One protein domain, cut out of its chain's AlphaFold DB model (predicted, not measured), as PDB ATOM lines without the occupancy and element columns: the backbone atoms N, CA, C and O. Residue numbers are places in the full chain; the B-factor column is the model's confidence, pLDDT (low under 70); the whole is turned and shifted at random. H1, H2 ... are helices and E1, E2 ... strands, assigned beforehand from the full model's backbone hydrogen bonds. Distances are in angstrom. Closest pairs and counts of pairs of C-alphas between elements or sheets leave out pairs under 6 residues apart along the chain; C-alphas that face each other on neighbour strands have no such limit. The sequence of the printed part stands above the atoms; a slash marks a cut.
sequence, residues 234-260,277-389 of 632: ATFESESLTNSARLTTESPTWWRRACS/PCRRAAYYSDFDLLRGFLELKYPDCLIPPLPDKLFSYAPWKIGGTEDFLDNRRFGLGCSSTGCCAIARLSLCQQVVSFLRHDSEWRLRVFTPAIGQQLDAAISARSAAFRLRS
ATOM      1  N   ALA A 234     109.954 138.866  80.091       47.84
ATOM      2  CA  ALA A 234     110.739 140.088  80.238       47.84
ATOM      3  C   ALA A 234     112.157 139.839  79.701       47.84
ATOM      4  O   ALA A 234     112.722 138.769  79.938       47.84
ATOM      5  N   THR A 235     112.719 140.816  78.997       39.75
ATOM      6  CA  THR A 235     114.090 140.785  78.475       39.75
ATOM      7  C   THR A 235     115.105 141.203  79.543       39.75
ATOM      8  O   THR A 235     114.788 141.964  80.459       39.75
ATOM      9  N   PHE A 236     116.327 140.674  79.440       45.19
ATOM     10  CA  PHE A 236     117.424 140.940  80.371       45.19
ATOM     11  C   PHE A 236     118.726 141.187  79.609       45.19
ATOM     12  O   PHE A 236     119.200 140.319  78.874       45.19
ATOM     13  N   GLU A 237     119.355 142.328  79.854       48.31
ATOM     14  CA  GLU A 237     120.677 142.675  79.329       48.31
ATOM     15  C   GLU A 237     121.773 142.347  80.359       48.31
ATOM     16  O   GLU A 237     121.529 142.332  81.572       48.31
ATOM     17  N   SER A 238     122.975 142.033  79.878       42.91
ATOM     18  CA  SER A 238     124.174 141.831  80.692       42.91
ATOM     19  C   SER A 238     125.107 143.017  80.518       42.91
ATOM     20  O   SER A 238     125.249 143.560  79.427       42.91
ATOM     21  N   GLU A 239     125.796 143.375  81.593       51.34
ATOM     22  CA  GLU A 239     126.979 144.226  81.524       51.34
ATOM     23  C   GLU A 239     128.143 143.369  82.023       51.34
ATOM     24  O   GLU A 239     128.204 143.006  83.198       51.34
ATOM     25  N   SER A 240     129.017 142.975  81.093       43.12
ATOM     26  CA  SER A 240     129.936 141.824  81.187       43.12
ATOM     27  C   SER A 240     131.000 141.888  82.292       43.12
ATOM     28  O   SER A 240     131.727 140.920  82.497       43.12
ATOM     29  N   LEU A 241     131.085 143.001  83.023       37.66
ATOM     30  CA  LEU A 241     132.128 143.280  84.014       37.66
ATOM     31  C   LEU A 241     131.627 143.303  85.469       37.66
ATOM     32  O   LEU A 241     132.422 143.479  86.389       37.66
ATOM     33  N   THR A 242     130.327 143.112  85.718       47.25
ATOM     34  CA  THR A 242     129.775 143.054  87.085       47.25
ATOM     35  C   THR A 242     128.732 141.940  87.224       47.25
ATOM     36  O   THR A 242     128.111 141.534  86.248       47.25
ATOM     37  N   ASN A 243     128.489 141.435  88.445       52.88
ATOM     38  CA  ASN A 243     127.445 140.425  88.734       52.88
ATOM     39  C   ASN A 243     126.012 141.028  88.706       52.88
ATOM     40  O   ASN A 243     125.181 140.773  89.586       52.88
ATOM     41  N   SER A 244     125.744 141.855  87.697       45.59
ATOM     42  CA  SER A 244     124.555 142.689  87.530       45.59
ATOM     43  C   SER A 244     123.704 142.150  86.391       45.59
ATOM     44  O   SER A 244     124.211 141.910  85.297       45.59
ATOM     45  N   ALA A 245     122.401 141.993  86.622       51.50
ATOM     46  CA  ALA A 245     121.449 141.717  85.554       51.50
ATOM     47  C   ALA A 245     120.649 142.995  85.287       51.50
ATOM     48  O   ALA A 245     119.952 143.507  86.172       51.50
ATOM     49  N   ARG A 246     120.739 143.535  84.069       43.84
ATOM     50  CA  ARG A 246     119.963 144.711  83.684       43.84
ATOM     51  C   ARG A 246     118.546 144.268  83.320       43.84
ATOM     52  O   ARG A 246     118.307 143.664  82.278       43.84
ATOM     53  N   LEU A 247     117.603 144.564  84.215       43.62
ATOM     54  CA  LEU A 247     116.168 144.377  84.006       43.62
ATOM     55  C   LEU A 247     115.665 145.420  82.996       43.62
ATOM     56  O   LEU A 247     115.326 146.544  83.369       43.62
ATOM     57  N   THR A 248     115.571 145.055  81.717       41.22
ATOM     58  CA  THR A 248     114.878 145.875  80.715       41.22
ATOM     59  C   THR A 248     113.398 145.504  80.695       41.22
ATOM     60  O   THR A 248     112.907 144.786  79.828       41.22
ATOM     61  N   THR A 249     112.655 145.997  81.692       40.47
ATOM     62  CA  THR A 249     111.197 145.808  81.746       40.47
ATOM     63  C   THR A 249     110.474 146.735  80.766       40.47
ATOM     64  O   THR A 249     109.836 147.719  81.145       40.47
ATOM     65  N   GLU A 250     110.488 146.374  79.480       34.44
ATOM     66  CA  GLU A 250     109.395 146.792  78.604       34.44
ATOM     67  C   GLU A 250     108.071 146.358  79.242       34.44
ATOM     68  O   GLU A 250     107.909 145.216  79.682       34.44
ATOM     69  N   SER A 251     107.143 147.306  79.396       33.34
ATOM     70  CA  SER A 251     106.093 147.159  80.404       33.34
ATOM     71  C   SER A 251     105.244 145.896  80.168       33.34
ATOM     72  O   SER A 251     104.597 145.798  79.117       33.34
ATOM     73  N   PRO A 252     105.166 144.946  81.122       37.53
ATOM     74  CA  PRO A 252     104.467 143.689  80.895       37.53
ATOM     75  C   PRO A 252     102.975 143.932  80.646       37.53
ATOM     76  O   PRO A 252     102.190 144.219  81.558       37.53
ATOM     77  N   THR A 253     102.556 143.780  79.389       35.84
ATOM     78  CA  THR A 253     101.156 143.951  78.957       35.84
ATOM     79  C   THR A 253     100.213 142.987  79.685       35.84
ATOM     80  O   THR A 253      99.041 143.309  79.918       35.84
ATOM     81  N   TRP A 254     100.732 141.837  80.133       36.88
ATOM     82  CA  TRP A 254     100.016 140.883  80.975       36.88
ATOM     83  C   TRP A 254      99.714 141.436  82.377       36.88
ATOM     84  O   TRP A 254      98.639 141.147  82.897       36.88
ATOM     85  N   TRP A 255     100.563 142.286  82.969       27.73
ATOM     86  CA  TRP A 255     100.326 142.866  84.302       27.73
ATOM     87  C   TRP A 255      99.226 143.931  84.248       27.73
ATOM     88  O   TRP A 255      98.290 143.909  85.052       27.73
ATOM     89  N   ARG A 256      99.231 144.769  83.194       29.03
ATOM     90  CA  ARG A 256      98.113 145.683  82.887       29.03
ATOM     91  C   ARG A 256      96.790 144.912  82.729       29.03
ATOM     92  O   ARG A 256      95.767 145.346  83.259       29.03
ATOM     93  N   ARG A 257      96.797 143.745  82.062       28.03
ATOM     94  CA  ARG A 257      95.605 142.880  81.899       28.03
ATOM     95  C   ARG A 257      95.187 142.145  83.182       28.03
ATOM     96  O   ARG A 257      93.998 142.103  83.481       28.03
ATOM     97  N   ALA A 258      96.119 141.608  83.965       30.70
ATOM     98  CA  ALA A 258      95.824 140.907  85.219       30.70
ATOM     99  C   ALA A 258      95.245 141.852  86.288       30.70
ATOM    100  O   ALA A 258      94.319 141.487  87.017       30.70
ATOM    101  N   CYS A 259      95.717 143.101  86.339       28.53
ATOM    102  CA  CYS A 259      95.086 144.128  87.162       28.53
ATOM    103  C   CYS A 259      93.732 144.585  86.591       28.53
ATOM    104  O   CYS A 259      92.804 144.802  87.374       28.53
ATOM    105  N   SER A 260      93.565 144.715  85.267       27.22
ATOM    106  CA  SER A 260      92.301 145.198  84.681       27.22
ATOM    107  C   SER A 260      91.135 144.214  84.836       27.22
ATOM    108  O   SER A 260      90.017 144.644  85.133       27.22
ATOM    109  N   PRO A 277     109.289 153.741  82.693       51.41
ATOM    110  CA  PRO A 277     110.132 152.614  82.315       51.41
ATOM    111  C   PRO A 277     111.386 152.607  83.197       51.41
ATOM    112  O   PRO A 277     112.378 153.272  82.905       51.41
ATOM    113  N   CYS A 278     111.335 151.870  84.306       51.56
ATOM    114  CA  CYS A 278     112.428 151.773  85.268       51.56
ATOM    115  C   CYS A 278     113.598 150.952  84.694       51.56
ATOM    116  O   CYS A 278     113.745 149.770  84.991       51.56
ATOM    117  N   ARG A 279     114.452 151.583  83.879       64.25
ATOM    118  CA  ARG A 279     115.725 151.011  83.415       64.25
ATOM    119  C   ARG A 279     116.776 151.083  84.530       64.25
ATOM    120  O   ARG A 279     117.652 151.944  84.506       64.25
ATOM    121  N   ARG A 280     116.699 150.193  85.523       71.31
ATOM    122  CA  ARG A 280     117.776 149.997  86.511       71.31
ATOM    123  C   ARG A 280     118.192 148.535  86.574       71.31
ATOM    124  O   ARG A 280     117.358 147.635  86.572       71.31
ATOM    125  N   ALA A 281     119.497 148.301  86.660       82.06
ATOM    126  CA  ALA A 281     120.014 146.974  86.945       82.06
ATOM    127  C   ALA A 281     119.677 146.562  88.384       82.06
ATOM    128  O   ALA A 281     119.693 147.388  89.300       82.06
ATOM    129  N   ALA A 282     119.371 145.280  88.568       88.75
ATOM    130  CA  ALA A 282     119.293 144.651  89.878       88.75
ATOM    131  C   ALA A 282     120.461 143.671  89.994       88.75
ATOM    132  O   ALA A 282     120.742 142.896  89.072       88.75
ATOM    133  N   TYR A 283     121.163 143.705  91.120       92.88
ATOM    134  CA  TYR A 283     122.284 142.802  91.349       92.88
ATOM    135  C   TYR A 283     121.752 141.428  91.751       92.88
ATOM    136  O   TYR A 283     120.690 141.320  92.363       92.88
ATOM    137  N   TYR A 284     122.494 140.355  91.469       94.19
ATOM    138  CA  TYR A 284     122.087 139.013  91.905       94.19
ATOM    139  C   TYR A 284     121.846 138.947  93.437       94.19
ATOM    140  O   TYR A 284     120.903 138.307  93.902       94.19
ATOM    141  N   SER A 285     122.639 139.686  94.222       92.81
ATOM    142  CA  SER A 285     122.481 139.835  95.678       92.81
ATOM    143  C   SER A 285     121.148 140.466  96.108       92.81
ATOM    144  O   SER A 285     120.666 140.180  97.203       92.81
ATOM    145  N   ASP A 286     120.522 141.282  95.258       94.50
ATOM    146  CA  ASP A 286     119.205 141.856  95.533       94.50
ATOM    147  C   ASP A 286     118.101 140.804  95.443       94.50
ATOM    148  O   ASP A 286     117.182 140.783  96.263       94.50
ATOM    149  N   PHE A 287     118.214 139.896  94.472       95.69
ATOM    150  CA  PHE A 287     117.297 138.772  94.334       95.69
ATOM    151  C   PHE A 287     117.429 137.794  95.505       95.69
ATOM    152  O   PHE A 287     116.403 137.359  96.026       95.69
ATOM    153  N   ASP A 288     118.652 137.493  95.961       94.44
ATOM    154  CA  ASP A 288     118.884 136.706  97.185       94.44
ATOM    155  C   ASP A 288     118.196 137.344  98.402       94.44
ATOM    156  O   ASP A 288     117.472 136.669  99.137       94.44
ATOM    157  N   LEU A 289     118.411 138.650  98.609       94.00
ATOM    158  CA  LEU A 289     117.852 139.401  99.732       94.00
ATOM    159  C   LEU A 289     116.317 139.397  99.698       94.00
ATOM    160  O   LEU A 289     115.668 139.111 100.707       94.00
ATOM    161  N   LEU A 290     115.732 139.671  98.526       95.50
ATOM    162  CA  LEU A 290     114.288 139.599  98.330       95.50
ATOM    163  C   LEU A 290     113.770 138.181  98.587       95.50
ATOM    164  O   LEU A 290     112.771 138.020  99.283       95.50
ATOM    165  N   ARG A 291     114.444 137.148  98.071       95.25
ATOM    166  CA  ARG A 291     114.050 135.750  98.276       95.25
ATOM    167  C   ARG A 291     114.050 135.380  99.758       95.25
ATOM    168  O   ARG A 291     113.037 134.863 100.220       95.25
ATOM    169  N   GLY A 292     115.109 135.695 100.505       93.50
ATOM    170  CA  GLY A 292     115.169 135.439 101.949       93.50
ATOM    171  C   GLY A 292     114.038 136.139 102.713       93.50
ATOM    172  O   GLY A 292     113.371 135.530 103.551       93.50
ATOM    173  N   PHE A 293     113.729 137.388 102.351       94.62
ATOM    174  CA  PHE A 293     112.581 138.116 102.897       94.62
ATOM    175  C   PHE A 293     111.225 137.469 102.559       94.62
ATOM    176  O   PHE A 293     110.303 137.482 103.379       94.62
ATOM    177  N   LEU A 294     111.067 136.903 101.360       95.31
ATOM    178  CA  LEU A 294     109.843 136.192 100.997       95.31
ATOM    179  C   LEU A 294     109.731 134.851 101.729       95.31
ATOM    180  O   LEU A 294     108.640 134.541 102.204       95.31
ATOM    181  N   GLU A 295     110.824 134.090 101.854       93.81
ATOM    182  CA  GLU A 295     110.850 132.781 102.534       93.81
ATOM    183  C   GLU A 295     110.471 132.931 104.014       93.81
ATOM    184  O   GLU A 295     109.702 132.131 104.549       93.81
ATOM    185  N   LEU A 296     110.900 134.036 104.625       89.50
ATOM    186  CA  LEU A 296     110.446 134.509 105.927       89.50
ATOM    187  C   LEU A 296     108.953 134.852 105.971       89.50
ATOM    188  O   LEU A 296     108.205 134.334 106.799       89.50
ATOM    189  N   LYS A 297     108.520 135.796 105.126       93.56
ATOM    190  CA  LYS A 297     107.196 136.426 105.240       93.56
ATOM    191  C   LYS A 297     106.060 135.513 104.775       93.56
ATOM    192  O   LYS A 297     104.907 135.689 105.178       93.56
ATOM    193  N   TYR A 298     106.376 134.551 103.915       95.19
ATOM    194  CA  TYR A 298     105.428 133.640 103.289       95.19
ATOM    195  C   TYR A 298     105.931 132.188 103.352       95.19
ATOM    196  O   TYR A 298     106.085 131.548 102.312       95.19
ATOM    197  N   PRO A 299     106.134 131.621 104.558       92.19
ATOM    198  CA  PRO A 299     106.731 130.294 104.744       92.19
ATOM    199  C   PRO A 299     105.781 129.145 104.346       92.19
ATOM    200  O   PRO A 299     106.112 127.966 104.465       92.19
ATOM    201  N   ASP A 300     104.553 129.483 103.951       92.44
ATOM    202  CA  ASP A 300     103.530 128.616 103.369       92.44
ATOM    203  C   ASP A 300     103.396 128.775 101.840       92.44
ATOM    204  O   ASP A 300     102.623 128.052 101.214       92.44
ATOM    205  N   CYS A 301     104.143 129.696 101.223       95.56
ATOM    206  CA  CYS A 301     104.189 129.884  99.775       95.56
ATOM    207  C   CYS A 301     105.456 129.248  99.190       95.56
ATOM    208  O   CYS A 301     106.556 129.441  99.700       95.56
ATOM    209  N   LEU A 302     105.313 128.529  98.075       94.94
ATOM    210  CA  LEU A 302     106.460 128.056  97.299       94.94
ATOM    211  C   LEU A 302     107.090 129.244  96.574       94.94
ATOM    212  O   LEU A 302     106.476 129.806  95.670       94.94
ATOM    213  N   ILE A 303     108.296 129.630  96.970       97.12
ATOM    214  CA  ILE A 303     109.032 130.719  96.325       97.12
ATOM    215  C   ILE A 303     109.922 130.123  95.232       97.12
ATOM    216  O   ILE A 303     110.592 129.120  95.487       97.12
ATOM    217  N   PRO A 304     109.912 130.685  94.008       96.38
ATOM    218  CA  PRO A 304     110.756 130.194  92.929       96.38
ATOM    219  C   PRO A 304     112.236 130.196  93.340       96.38
ATOM    220  O   PRO A 304     112.719 131.218  93.841       96.38
ATOM    221  N   PRO A 305     112.974 129.092  93.124       94.44
ATOM    222  CA  PRO A 305     114.404 129.071  93.388       94.44
ATOM    223  C   PRO A 305     115.114 130.104  92.506       94.44
ATOM    224  O   PRO A 305     114.670 130.417  91.399       94.44
ATOM    225  N   LEU A 306     116.224 130.633  93.013       95.88
ATOM    226  CA  LEU A 306     117.155 131.424  92.209       95.88
ATOM    227  C   LEU A 306     118.131 130.477  91.495       95.88
ATOM    228  O   LEU A 306     118.410 129.408  92.042       95.88
ATOM    229  N   PRO A 307     118.642 130.845  90.306       94.19
ATOM    230  CA  PRO A 307     119.734 130.111  89.669       94.19
ATOM    231  C   PRO A 307     120.966 130.138  90.576       94.19
ATOM    232  O   PRO A 307     121.213 131.144  91.237       94.19
ATOM    233  N   ASP A 308     121.731 129.049  90.623       87.25
ATOM    234  CA  ASP A 308     122.757 128.875  91.650       87.25
ATOM    235  C   ASP A 308     123.871 129.941  91.623       87.25
ATOM    236  O   ASP A 308     124.227 130.552  90.605       87.25
ATOM    237  N   LYS A 309     124.475 130.146  92.797       86.00
ATOM    238  CA  LYS A 309     125.698 130.940  92.929       86.00
ATOM    239  C   LYS A 309     126.848 130.208  92.247       86.00
ATOM    240  O   LYS A 309     127.003 129.000  92.414       86.00
ATOM    241  N   LEU A 310     127.702 130.975  91.563       68.88
ATOM    242  CA  LEU A 310     128.879 130.484  90.830       68.88
ATOM    243  C   LEU A 310     129.746 129.512  91.638       68.88
ATOM    244  O   LEU A 310     130.310 128.601  91.063       68.88
ATOM    245  N   PHE A 311     129.806 129.659  92.963       56.53
ATOM    246  CA  PHE A 311     130.610 128.801  93.836       56.53
ATOM    247  C   PHE A 311     130.254 127.300  93.773       56.53
ATOM    248  O   PHE A 311     131.110 126.467  94.056       56.53
ATOM    249  N   SER A 312     129.022 126.939  93.389       55.88
ATOM    250  CA  SER A 312     128.625 125.534  93.185       55.88
ATOM    251  C   SER A 312     128.975 124.999  91.790       55.88
ATOM    252  O   SER A 312     129.045 123.786  91.601       55.88
ATOM    253  N   TYR A 313     129.215 125.881  90.816       55.38
ATOM    254  CA  TYR A 313     129.769 125.514  89.518       55.38
ATOM    255  C   TYR A 313     131.291 125.513  89.636       55.38
ATOM    256  O   TYR A 313     131.923 126.567  89.664       55.38
ATOM    257  N   ALA A 314     131.886 124.321  89.719       55.66
ATOM    258  CA  ALA A 314     133.338 124.164  89.719       55.66
ATOM    259  C   ALA A 314     133.947 124.969  88.539       55.66
ATOM    260  O   ALA A 314     133.568 124.677  87.402       55.66
ATOM    261  N   PRO A 315     134.859 125.943  88.767       49.25
ATOM    262  CA  PRO A 315     135.258 126.958  87.769       49.25
ATOM    263  C   PRO A 315     135.919 126.495  86.453       49.25
ATOM    264  O   PRO A 315     136.494 127.319  85.750       49.25
ATOM    265  N   TRP A 316     135.919 125.199  86.131       50.88
ATOM    266  CA  TRP A 316     136.986 124.577  85.341       50.88
ATOM    267  C   TRP A 316     136.543 123.723  84.140       50.88
ATOM    268  O   TRP A 316     137.417 123.135  83.509       50.88
ATOM    269  N   LYS A 317     135.239 123.552  83.846       51.88
ATOM    270  CA  LYS A 317     134.801 122.505  82.883       51.88
ATOM    271  C   LYS A 317     133.673 122.801  81.887       51.88
ATOM    272  O   LYS A 317     133.376 121.916  81.093       51.88
ATOM    273  N   ILE A 318     133.078 123.991  81.863       52.28
ATOM    274  CA  ILE A 318     132.142 124.370  80.789       52.28
ATOM    275  C   ILE A 318     132.682 125.650  80.156       52.28
ATOM    276  O   ILE A 318     132.776 126.678  80.826       52.28
ATOM    277  N   GLY A 319     133.123 125.555  78.900       47.78
ATOM    278  CA  GLY A 319     133.556 126.715  78.127       47.78
ATOM    279  C   GLY A 319     132.353 127.604  77.824       47.78
ATOM    280  O   GLY A 319     131.314 127.088  77.436       47.78
ATOM    281  N   GLY A 320     132.496 128.914  78.027       55.16
ATOM    282  CA  GLY A 320     131.395 129.873  77.901       55.16
ATOM    283  C   GLY A 320     131.021 130.513  79.238       55.16
ATOM    284  O   GLY A 320     130.089 130.096  79.923       55.16
ATOM    285  N   THR A 321     131.710 131.599  79.594       67.12
ATOM    286  CA  THR A 321     131.235 132.531  80.635       67.12
ATOM    287  C   THR A 321     129.899 133.181  80.249       67.12
ATOM    288  O   THR A 321     129.129 133.564  81.129       67.12
ATOM    289  N   GLU A 322     129.611 133.269  78.948       77.44
ATOM    290  CA  GLU A 322     128.374 133.809  78.378       77.44
ATOM    291  C   GLU A 322     127.161 132.922  78.695       77.44
ATOM    292  O   GLU A 322     126.219 133.403  79.326       77.44
ATOM    293  N   ASP A 323     127.233 131.615  78.409       84.88
ATOM    294  CA  ASP A 323     126.188 130.634  78.749       84.88
ATOM    295  C   ASP A 323     125.806 130.684  80.230       84.88
ATOM    296  O   ASP A 323     124.632 130.570  80.593       84.88
ATOM    297  N   PHE A 324     126.785 130.870  81.119       86.31
ATOM    298  CA  PHE A 324     126.506 131.012  82.543       86.31
ATOM    299  C   PHE A 324     125.679 132.274  82.848       86.31
ATOM    300  O   PHE A 324     124.709 132.217  83.613       86.31
ATOM    301  N   LEU A 325     126.054 133.420  82.270       87.81
ATOM    302  CA  LEU A 325     125.331 134.676  82.463       87.81
ATOM    303  C   LEU A 325     123.916 134.594  81.883       87.81
ATOM    304  O   LEU A 325     122.984 135.071  82.530       87.81
ATOM    305  N   ASP A 326     123.733 133.936  80.743       90.12
ATOM    306  CA  ASP A 326     122.432 133.760  80.089       90.12
ATOM    307  C   ASP A 326     121.519 132.807  80.851       90.12
ATOM    308  O   ASP A 326     120.373 133.159  81.145       90.12
ATOM    309  N   ASN A 327     122.041 131.670  81.313       89.12
ATOM    310  CA  ASN A 327     121.313 130.777  82.214       89.12
ATOM    311  C   ASN A 327     120.928 131.481  83.528       89.12
ATOM    312  O   ASN A 327     119.805 131.319  84.021       89.12
ATOM    313  N   ARG A 328     121.806 132.331  84.080       92.44
ATOM    314  CA  ARG A 328     121.483 133.161  85.251       92.44
ATOM    315  C   ARG A 328     120.402 134.201  84.930       92.44
ATOM    316  O   ARG A 328     119.456 134.320  85.706       92.44
ATOM    317  N   ARG A 329     120.497 134.937  83.817       91.00
ATOM    318  CA  ARG A 329     119.489 135.926  83.372       91.00
ATOM    319  C   ARG A 329     118.126 135.257  83.198       91.00
ATOM    320  O   ARG A 329     117.137 135.718  83.770       91.00
ATOM    321  N   PHE A 330     118.089 134.119  82.507       93.31
ATOM    322  CA  PHE A 330     116.890 133.310  82.318       93.31
ATOM    323  C   PHE A 330     116.305 132.825  83.653       93.31
ATOM    324  O   PHE A 330     115.104 132.977  83.890       93.31
ATOM    325  N   GLY A 331     117.141 132.325  84.569       94.69
ATOM    326  CA  GLY A 331     116.722 131.906  85.909       94.69
ATOM    327  C   GLY A 331     116.149 133.049  86.758       94.69
ATOM    328  O   GLY A 331     115.113 132.877  87.402       94.69
ATOM    329  N   LEU A 332     116.758 134.240  86.720       95.12
ATOM    330  CA  LEU A 332     116.249 135.439  87.400       95.12
ATOM    331  C   LEU A 332     114.924 135.928  86.789       95.12
ATOM    332  O   LEU A 332     114.000 136.292  87.525       95.12
ATOM    333  N   GLY A 333     114.780 135.869  85.462       94.69
ATOM    334  CA  GLY A 333     113.527 136.157  84.758       94.69
ATOM    335  C   GLY A 333     112.408 135.174  85.100       94.69
ATOM    336  O   GLY A 333     111.280 135.588  85.391       94.69
ATOM    337  N   CYS A 334     112.724 133.879  85.163       94.69
ATOM    338  CA  CYS A 334     111.805 132.836  85.610       94.69
ATOM    339  C   CYS A 334     111.391 133.032  87.073       94.69
ATOM    340  O   CYS A 334     110.199 132.962  87.378       94.69
ATOM    341  N   SER A 335     112.333 133.348  87.969       95.44
ATOM    342  CA  SER A 335     112.042 133.608  89.384       95.44
ATOM    343  C   SER A 335     111.132 134.832  89.562       95.44
ATOM    344  O   SER A 335     110.081 134.742  90.200       95.44
ATOM    345  N   SER A 336     111.447 135.940  88.884       95.12
ATOM    346  CA  SER A 336     110.631 137.165  88.868       95.12
ATOM    347  C   SER A 336     109.205 136.904  88.367       95.12
ATOM    348  O   SER A 336     108.222 137.330  88.981       95.12
ATOM    349  N   THR A 337     109.085 136.151  87.270       95.12
ATOM    350  CA  THR A 337     107.796 135.784  86.667       95.12
ATOM    351  C   THR A 337     107.008 134.828  87.566       95.12
ATOM    352  O   THR A 337     105.795 134.982  87.710       95.12
ATOM    353  N   GLY A 338     107.676 133.890  88.244       95.56
ATOM    354  CA  GLY A 338     107.062 132.992  89.222       95.56
ATOM    355  C   GLY A 338     106.514 133.734  90.446       95.56
ATOM    356  O   GLY A 338     105.361 133.528  90.826       95.56
ATOM    357  N   CYS A 339     107.283 134.675  91.005       96.19
ATOM    358  CA  CYS A 339     106.824 135.574  92.070       96.19
ATOM    359  C   CYS A 339     105.599 136.395  91.632       96.19
ATOM    360  O   CYS A 339     104.660 136.581  92.402       96.19
ATOM    361  N   CYS A 340     105.563 136.830  90.371       95.62
ATOM    362  CA  CYS A 340     104.413 137.521  89.795       95.62
ATOM    363  C   CYS A 340     103.183 136.620  89.568       95.62
ATOM    364  O   CYS A 340     102.047 137.080  89.714       95.62
ATOM    365  N   ALA A 341     103.386 135.349  89.214       96.06
ATOM    366  CA  ALA A 341     102.310 134.386  88.989       96.06
ATOM    367  C   ALA A 341     101.602 133.981  90.296       96.06
ATOM    368  O   ALA A 341     100.397 133.715  90.305       96.06
ATOM    369  N   ILE A 342     102.325 133.972  91.418       95.81
ATOM    370  CA  ILE A 342     101.776 133.639  92.734       95.81
ATOM    371  C   ILE A 342     101.043 134.857  93.308       95.81
ATOM    372  O   ILE A 342     101.652 135.818  93.772       95.81
ATOM    373  N   ALA A 343      99.709 134.795  93.337       95.81
ATOM    374  CA  ALA A 343      98.833 135.917  93.695       95.81
ATOM    375  C   ALA A 343      99.132 136.602  95.047       95.81
ATOM    376  O   ALA A 343      98.793 137.770  95.224       95.81
ATOM    377  N   ARG A 344      99.727 135.891  96.015       96.00
ATOM    378  CA  ARG A 344     100.106 136.445  97.328       96.00
ATOM    379  C   ARG A 344     101.468 137.146  97.308       96.00
ATOM    380  O   ARG A 344     101.625 138.148  98.000       96.00
ATOM    381  N   LEU A 345     102.410 136.668  96.491       96.62
ATOM    382  CA  LEU A 345     103.717 137.301  96.297       96.62
ATOM    383  C   LEU A 345     103.596 138.535  95.389       96.62
ATOM    384  O   LEU A 345     104.168 139.572  95.700       96.62
ATOM    385  N   SER A 346     102.760 138.486  94.347       96.00
ATOM    386  CA  SER A 346     102.524 139.622  93.439       96.00
ATOM    387  C   SER A 346     101.794 140.815  94.068       96.00
ATOM    388  O   SER A 346     101.842 141.922  93.535       96.00
ATOM    389  N   LEU A 347     101.141 140.606  95.216       95.88
ATOM    390  CA  LEU A 347     100.565 141.657  96.060       95.88
ATOM    391  C   LEU A 347     101.498 142.081  97.209       95.88
ATOM    392  O   LEU A 347     101.142 142.965  97.989       95.88
ATOM    393  N   CYS A 348     102.678 141.470  97.347       96.00
ATOM    394  CA  CYS A 348     103.640 141.871  98.361       96.00
ATOM    395  C   CYS A 348     104.266 143.215  97.985       96.00
ATOM    396  O   CYS A 348     104.928 143.333  96.955       96.00
ATOM    397  N   GLN A 349     104.118 144.212  98.860       95.38
ATOM    398  CA  GLN A 349     104.673 145.546  98.639       95.38
ATOM    399  C   GLN A 349     106.182 145.524  98.352       95.38
ATOM    400  O   GLN A 349     106.607 146.267  97.483       95.38
ATOM    401  N   GLN A 350     106.975 144.642  98.980       94.44
ATOM    402  CA  GLN A 350     108.417 144.582  98.688       94.44
ATOM    403  C   GLN A 350     108.730 144.015  97.302       94.44
ATOM    404  O   GLN A 350     109.660 144.489  96.668       94.44
ATOM    405  N   VAL A 351     107.939 143.064  96.789       95.50
ATOM    406  CA  VAL A 351     108.095 142.573  95.405       95.50
ATOM    407  C   VAL A 351     107.725 143.677  94.420       95.50
ATOM    408  O   VAL A 351     108.433 143.904  93.448       95.50
ATOM    409  N   VAL A 352     106.640 144.405  94.694       94.94
ATOM    410  CA  VAL A 352     106.217 145.550  93.878       94.94
ATOM    411  C   VAL A 352     107.267 146.663  93.889       94.94
ATOM    412  O   VAL A 352     107.610 147.162  92.824       94.94
ATOM    413  N   SER A 353     107.793 147.036  95.057       94.81
ATOM    414  CA  SER A 353     108.810 148.084  95.200       94.81
ATOM    415  C   SER A 353     110.168 147.674  94.629       94.81
ATOM    416  O   SER A 353     110.826 148.493  93.993       94.81
ATOM    417  N   PHE A 354     110.550 146.398  94.746       95.44
ATOM    418  CA  PHE A 354     111.704 145.830  94.049       95.44
ATOM    419  C   PHE A 354     111.558 145.950  92.524       95.44
ATOM    420  O   PHE A 354     112.425 146.523  91.873       95.44
ATOM    421  N   LEU A 355     110.431 145.497  91.957       93.56
ATOM    422  CA  LEU A 355     110.161 145.560  90.510       93.56
ATOM    423  C   LEU A 355     109.971 146.991  89.978       93.56
ATOM    424  O   LEU A 355     110.117 147.228  88.783       93.56
ATOM    425  N   ARG A 356     109.629 147.949  90.845       93.69
ATOM    426  CA  ARG A 356     109.609 149.388  90.531       93.69
ATOM    427  C   ARG A 356     110.977 150.056  90.677       93.69
ATOM    428  O   ARG A 356     111.130 151.190  90.238       93.69
ATOM    429  N   HIS A 357     111.957 149.363  91.255       88.06
ATOM    430  CA  HIS A 357     113.264 149.899  91.632       88.06
ATOM    431  C   HIS A 357     113.178 151.093  92.612       88.06
ATOM    432  O   HIS A 357     114.008 152.005  92.563       88.06
ATOM    433  N   ASP A 358     112.194 151.064  93.525       90.50
ATOM    434  CA  ASP A 358     112.051 152.024  94.628       90.50
ATOM    435  C   ASP A 358     113.286 151.902  95.545       90.50
ATOM    436  O   ASP A 358     113.468 150.866  96.181       90.50
ATOM    437  N   SER A 359     114.140 152.926  95.659       86.88
ATOM    438  CA  SER A 359     115.415 152.854  96.412       86.88
ATOM    439  C   SER A 359     115.265 152.367  97.864       86.88
ATOM    440  O   SER A 359     116.155 151.714  98.409       86.88
ATOM    441  N   GLU A 360     114.111 152.625  98.473       91.12
ATOM    442  CA  GLU A 360     113.766 152.206  99.830       91.12
ATOM    443  C   GLU A 360     113.439 150.713  99.990       91.12
ATOM    444  O   GLU A 360     113.317 150.254 101.127       91.12
ATOM    445  N   TRP A 361     113.267 149.929  98.915       92.75
ATOM    446  CA  TRP A 361     112.849 148.522  99.046       92.75
ATOM    447  C   TRP A 361     113.845 147.723  99.904       92.75
ATOM    448  O   TRP A 361     113.423 146.940 100.756       92.75
ATOM    449  N   ARG A 362     115.155 147.994  99.763       92.56
ATOM    450  CA  ARG A 362     116.208 147.406 100.608       92.56
ATOM    451  C   ARG A 362     116.022 147.795 102.075       92.56
ATOM    452  O   ARG A 362     116.021 146.916 102.928       92.56
ATOM    453  N   LEU A 363     115.804 149.079 102.377       91.50
ATOM    454  CA  LEU A 363     115.607 149.575 103.750       91.50
ATOM    455  C   LEU A 363     114.395 148.919 104.426       91.50
ATOM    456  O   LEU A 363     114.458 148.544 105.592       91.50
ATOM    457  N   ARG A 364     113.310 148.716 103.670       88.31
ATOM    458  CA  ARG A 364     112.072 148.075 104.140       88.31
ATOM    459  C   ARG A 364     112.177 146.545 104.286       88.31
ATOM    460  O   ARG A 364     111.254 145.930 104.824       88.31
ATOM    461  N   VAL A 365     113.250 145.937 103.776       87.00
ATOM    462  CA  VAL A 365     113.605 144.519 103.961       87.00
ATOM    463  C   VAL A 365     114.632 144.349 105.088       87.00
ATOM    464  O   VAL A 365     114.500 143.429 105.889       87.00
ATOM    465  N   PHE A 366     115.607 145.255 105.190       83.44
ATOM    466  CA  PHE A 366     116.670 145.249 106.202       83.44
ATOM    467  C   PHE A 366     116.246 145.739 107.595       83.44
ATOM    468  O   PHE A 366     117.090 145.798 108.488       83.44
ATOM    469  N   THR A 367     114.975 146.084 107.822       81.50
ATOM    470  CA  THR A 367     114.493 146.535 109.134       81.50
ATOM    471  C   THR A 367     114.846 145.486 110.209       81.50
ATOM    472  O   THR A 367     114.322 144.376 110.131       81.50
ATOM    473  N   PRO A 368     115.694 145.779 111.223       68.81
ATOM    474  CA  PRO A 368     116.337 144.737 112.045       68.81
ATOM    475  C   PRO A 368     115.381 143.771 112.762       68.81
ATOM    476  O   PRO A 368     115.689 142.591 112.933       68.81
ATOM    477  N   ALA A 369     114.182 144.249 113.109       73.25
ATOM    478  CA  ALA A 369     113.105 143.438 113.674       73.25
ATOM    479  C   ALA A 369     112.719 142.236 112.787       73.25
ATOM    480  O   ALA A 369     112.350 141.188 113.307       73.25
ATOM    481  N   ILE A 370     112.833 142.361 111.461       72.88
ATOM    482  CA  ILE A 370     112.525 141.303 110.490       72.88
ATOM    483  C   ILE A 370     113.530 140.147 110.628       72.88
ATOM    484  O   ILE A 370     113.123 138.988 110.628       72.88
ATOM    485  N   GLY A 371     114.820 140.445 110.823       72.69
ATOM    486  CA  GLY A 371     115.859 139.432 111.050       72.69
ATOM    487  C   GLY A 371     115.699 138.698 112.386       72.69
ATOM    488  O   GLY A 371     115.791 137.479 112.441       72.69
ATOM    489  N   GLN A 372     115.351 139.402 113.464       79.62
ATOM    490  CA  GLN A 372     115.082 138.737 114.747       79.62
ATOM    491  C   GLN A 372     113.783 137.911 114.717       79.62
ATOM    492  O   GLN A 372     113.719 136.819 115.286       79.62
ATOM    493  N   GLN A 373     112.756 138.385 114.004       78.00
ATOM    494  CA  GLN A 373     111.534 137.617 113.758       78.00
ATOM    495  C   GLN A 373     111.784 136.389 112.866       78.00
ATOM    496  O   GLN A 373     111.095 135.387 113.045       78.00
ATOM    497  N   LEU A 374     112.768 136.428 111.958       70.88
ATOM    498  CA  LEU A 374     113.193 135.288 111.136       70.88
ATOM    499  C   LEU A 374     113.712 134.137 111.984       70.88
ATOM    500  O   LEU A 374     113.160 133.038 111.916       70.88
ATOM    501  N   ASP A 375     114.727 134.395 112.805       75.25
ATOM    502  CA  ASP A 375     115.360 133.354 113.611       75.25
ATOM    503  C   ASP A 375     114.370 132.771 114.630       75.25
ATOM    504  O   ASP A 375     114.277 131.550 114.791       75.25
ATOM    505  N   ALA A 376     113.533 133.623 115.236       83.69
ATOM    506  CA  ALA A 376     112.453 133.192 116.117       83.69
ATOM    507  C   ALA A 376     111.396 132.334 115.387       83.69
ATOM    508  O   ALA A 376     111.007 131.277 115.889       83.69
ATOM    509  N   ALA A 377     110.945 132.745 114.195       79.62
ATOM    510  CA  ALA A 377     109.933 132.019 113.427       79.62
ATOM    511  C   ALA A 377     110.455 130.687 112.866       79.62
ATOM    512  O   ALA A 377     109.737 129.685 112.914       79.62
ATOM    513  N   ILE A 378     111.700 130.644 112.377       75.56
ATOM    514  CA  ILE A 378     112.363 129.404 111.945       75.56
ATOM    515  C   ILE A 378     112.521 128.461 113.136       75.56
ATOM    516  O   ILE A 378     112.120 127.299 113.040       75.56
ATOM    517  N   SER A 379     113.034 128.955 114.267       82.25
ATOM    518  CA  SER A 379     113.211 128.161 115.485       82.25
ATOM    519  C   SER A 379     111.881 127.551 115.948       82.25
ATOM    520  O   SER A 379     111.749 126.323 115.993       82.25
ATOM    521  N   ALA A 380     110.845 128.375 116.141       83.69
ATOM    522  CA  ALA A 380     109.517 127.926 116.564       83.69
ATOM    523  C   ALA A 380     108.873 126.929 115.579       83.69
ATOM    524  O   ALA A 380     108.301 125.918 115.995       83.69
ATOM    525  N   ARG A 381     108.994 127.163 114.265       75.44
ATOM    526  CA  ARG A 381     108.445 126.268 113.230       75.44
ATOM    527  C   ARG A 381     109.208 124.944 113.155       75.44
ATOM    528  O   ARG A 381     108.583 123.904 112.954       75.44
ATOM    529  N   SER A 382     110.527 124.962 113.353       76.75
ATOM    530  CA  SER A 382     111.355 123.750 113.398       76.75
ATOM    531  C   SER A 382     111.043 122.887 114.626       76.75
ATOM    532  O   SER A 382     110.943 121.666 114.501       76.75
ATOM    533  N   ALA A 383     110.783 123.510 115.782       82.44
ATOM    534  CA  ALA A 383     110.317 122.829 116.985       82.44
ATOM    535  C   ALA A 383     108.924 122.209 116.771       82.44
ATOM    536  O   ALA A 383     108.731 121.020 117.022       82.44
ATOM    537  N   ALA A 384     107.976 122.969 116.209       75.19
ATOM    538  CA  ALA A 384     106.629 122.475 115.910       75.19
ATOM    539  C   ALA A 384     106.626 121.266 114.952       75.19
ATOM    540  O   ALA A 384     105.832 120.343 115.133       75.19
ATOM    541  N   PHE A 385     107.534 121.233 113.967       71.56
ATOM    542  CA  PHE A 385     107.682 120.105 113.038       71.56
ATOM    543  C   PHE A 385     108.262 118.832 113.672       71.56
ATOM    544  O   PHE A 385     108.043 117.750 113.136       71.56
ATOM    545  N   ARG A 386     108.992 118.935 114.792       71.81
ATOM    546  CA  ARG A 386     109.522 117.768 115.524       71.81
ATOM    547  C   ARG A 386     108.490 117.130 116.459       71.81
ATOM    548  O   ARG A 386     108.624 115.958 116.785       71.81
ATOM    549  N   LEU A 387     107.477 117.887 116.885       65.94
ATOM    550  CA  LEU A 387     106.511 117.480 117.917       65.94
ATOM    551  C   LEU A 387     105.205 116.878 117.376       65.94
ATOM    552  O   LEU A 387     104.370 116.423 118.154       65.94
ATOM    553  N   ARG A 388     104.996 116.875 116.056       75.56
ATOM    554  CA  ARG A 388     103.844 116.226 115.417       75.56
ATOM    555  C   ARG A 388     104.325 115.334 114.288       75.56
ATOM    556  O   ARG A 388     105.097 115.784 113.444       75.56
ATOM    557  N   SER A 389     103.815 114.103 114.229       74.50
ATOM    558  CA  SER A 389     103.914 113.326 112.997       74.50
ATOM    559  C   SER A 389     103.286 114.147 111.861       74.50
ATOM    560  O   SER A 389     102.228 114.762 112.052       74.50
TER     561      SER A 389
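What this domain is: This is residues 234 to 260 and 277 to 389 of the 632 residues of a protein of Macrostomum lignano (UniProt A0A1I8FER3). A small sheet of three short strands, E1, E2 and E3, has the long helix H3 over one face, while H2 leads from the end of E3 through the middle of the model and forms a loose triangle with H3 and H4. H5 lies beyond the far end of H2, with residues 382 to 389 sticking out, H1 lies off to the side, and residues 314 to 320 of the long stretch between H2 and H3 stick out as a loop. The printed part has 140 residues, with five named helices and three named strands in the order E1 E2 H1 E3 H2 H3 H4 H5; the sheet runs E1 E2 E3, antiparallel, and the class is mostly helix. The whole is only just compact, close to loose, with a radius of gyration of the C-alphas of 17.0 A and spans of 48 by 47 by 29 A.

Where its parts are: E1, residues 235 to 238, begins at C-alpha 235 (114.090, 140.785, 78.475). E2 is residues 244 to 248, and H1 is residues 253 to 260. After the cut come E3, residues 280 to 283, and H2, residues 284 to 297, 20.2 A long. H3, residues 321 to 341, is 30.2 A long. H4 is residues 349 to 356. H5, residues 368 to 386, is 28.0 A long and ends at C-alpha 386 (109.522, 117.768, 115.524).

How they stand to each other: E1 and E2 are an antiparallel hairpin, with N 246 and O 237 2.9 A apart. E2 and E3 are antiparallel, with N 282 and O 245 3.0 A apart. H3 is on the sheet at a height of 9.2 A, and its closest C-alphas to E1 are those of Arg 329 and Phe 236, 6.2 A apart. These two layers are one helix on one face of a sheet. H2 and H3 are close but not clearly touching, with the C-alphas of Phe 287 and Leu 332 closest at 7.8 A. H2 and H4 only just touch, with 3 pairs of C-alphas within 8 A, the closest being Leu 290 and Val 351 at 7.5 A; H4 only grazes the sheet, with residues 354 to 356. H5 is close to H2 but not clearly touching it, with the C-alphas of Leu 296 and Leu 374 closest at 5.9 A. H1 is apart from H2, H3, H4 and H5. In H1, H2, H3, H4 and H5 every O i to N i+4 pair is within hydrogen-bond range.

The domain as a whole: The C-alphas farthest apart, those of Leu 241 and Ser 389, are 50.3 A apart. Residues 261 to 276 are not printed, and C-alphas 260 and 277 are 19.5 A apart across this cut. The links H2 to H3 and H4 to H5 are long. Mean pLDDT of the printed part is 75.6; it is under 70 at residues 234 to 260, 277 to 279, 310 to 321, 368 and 387.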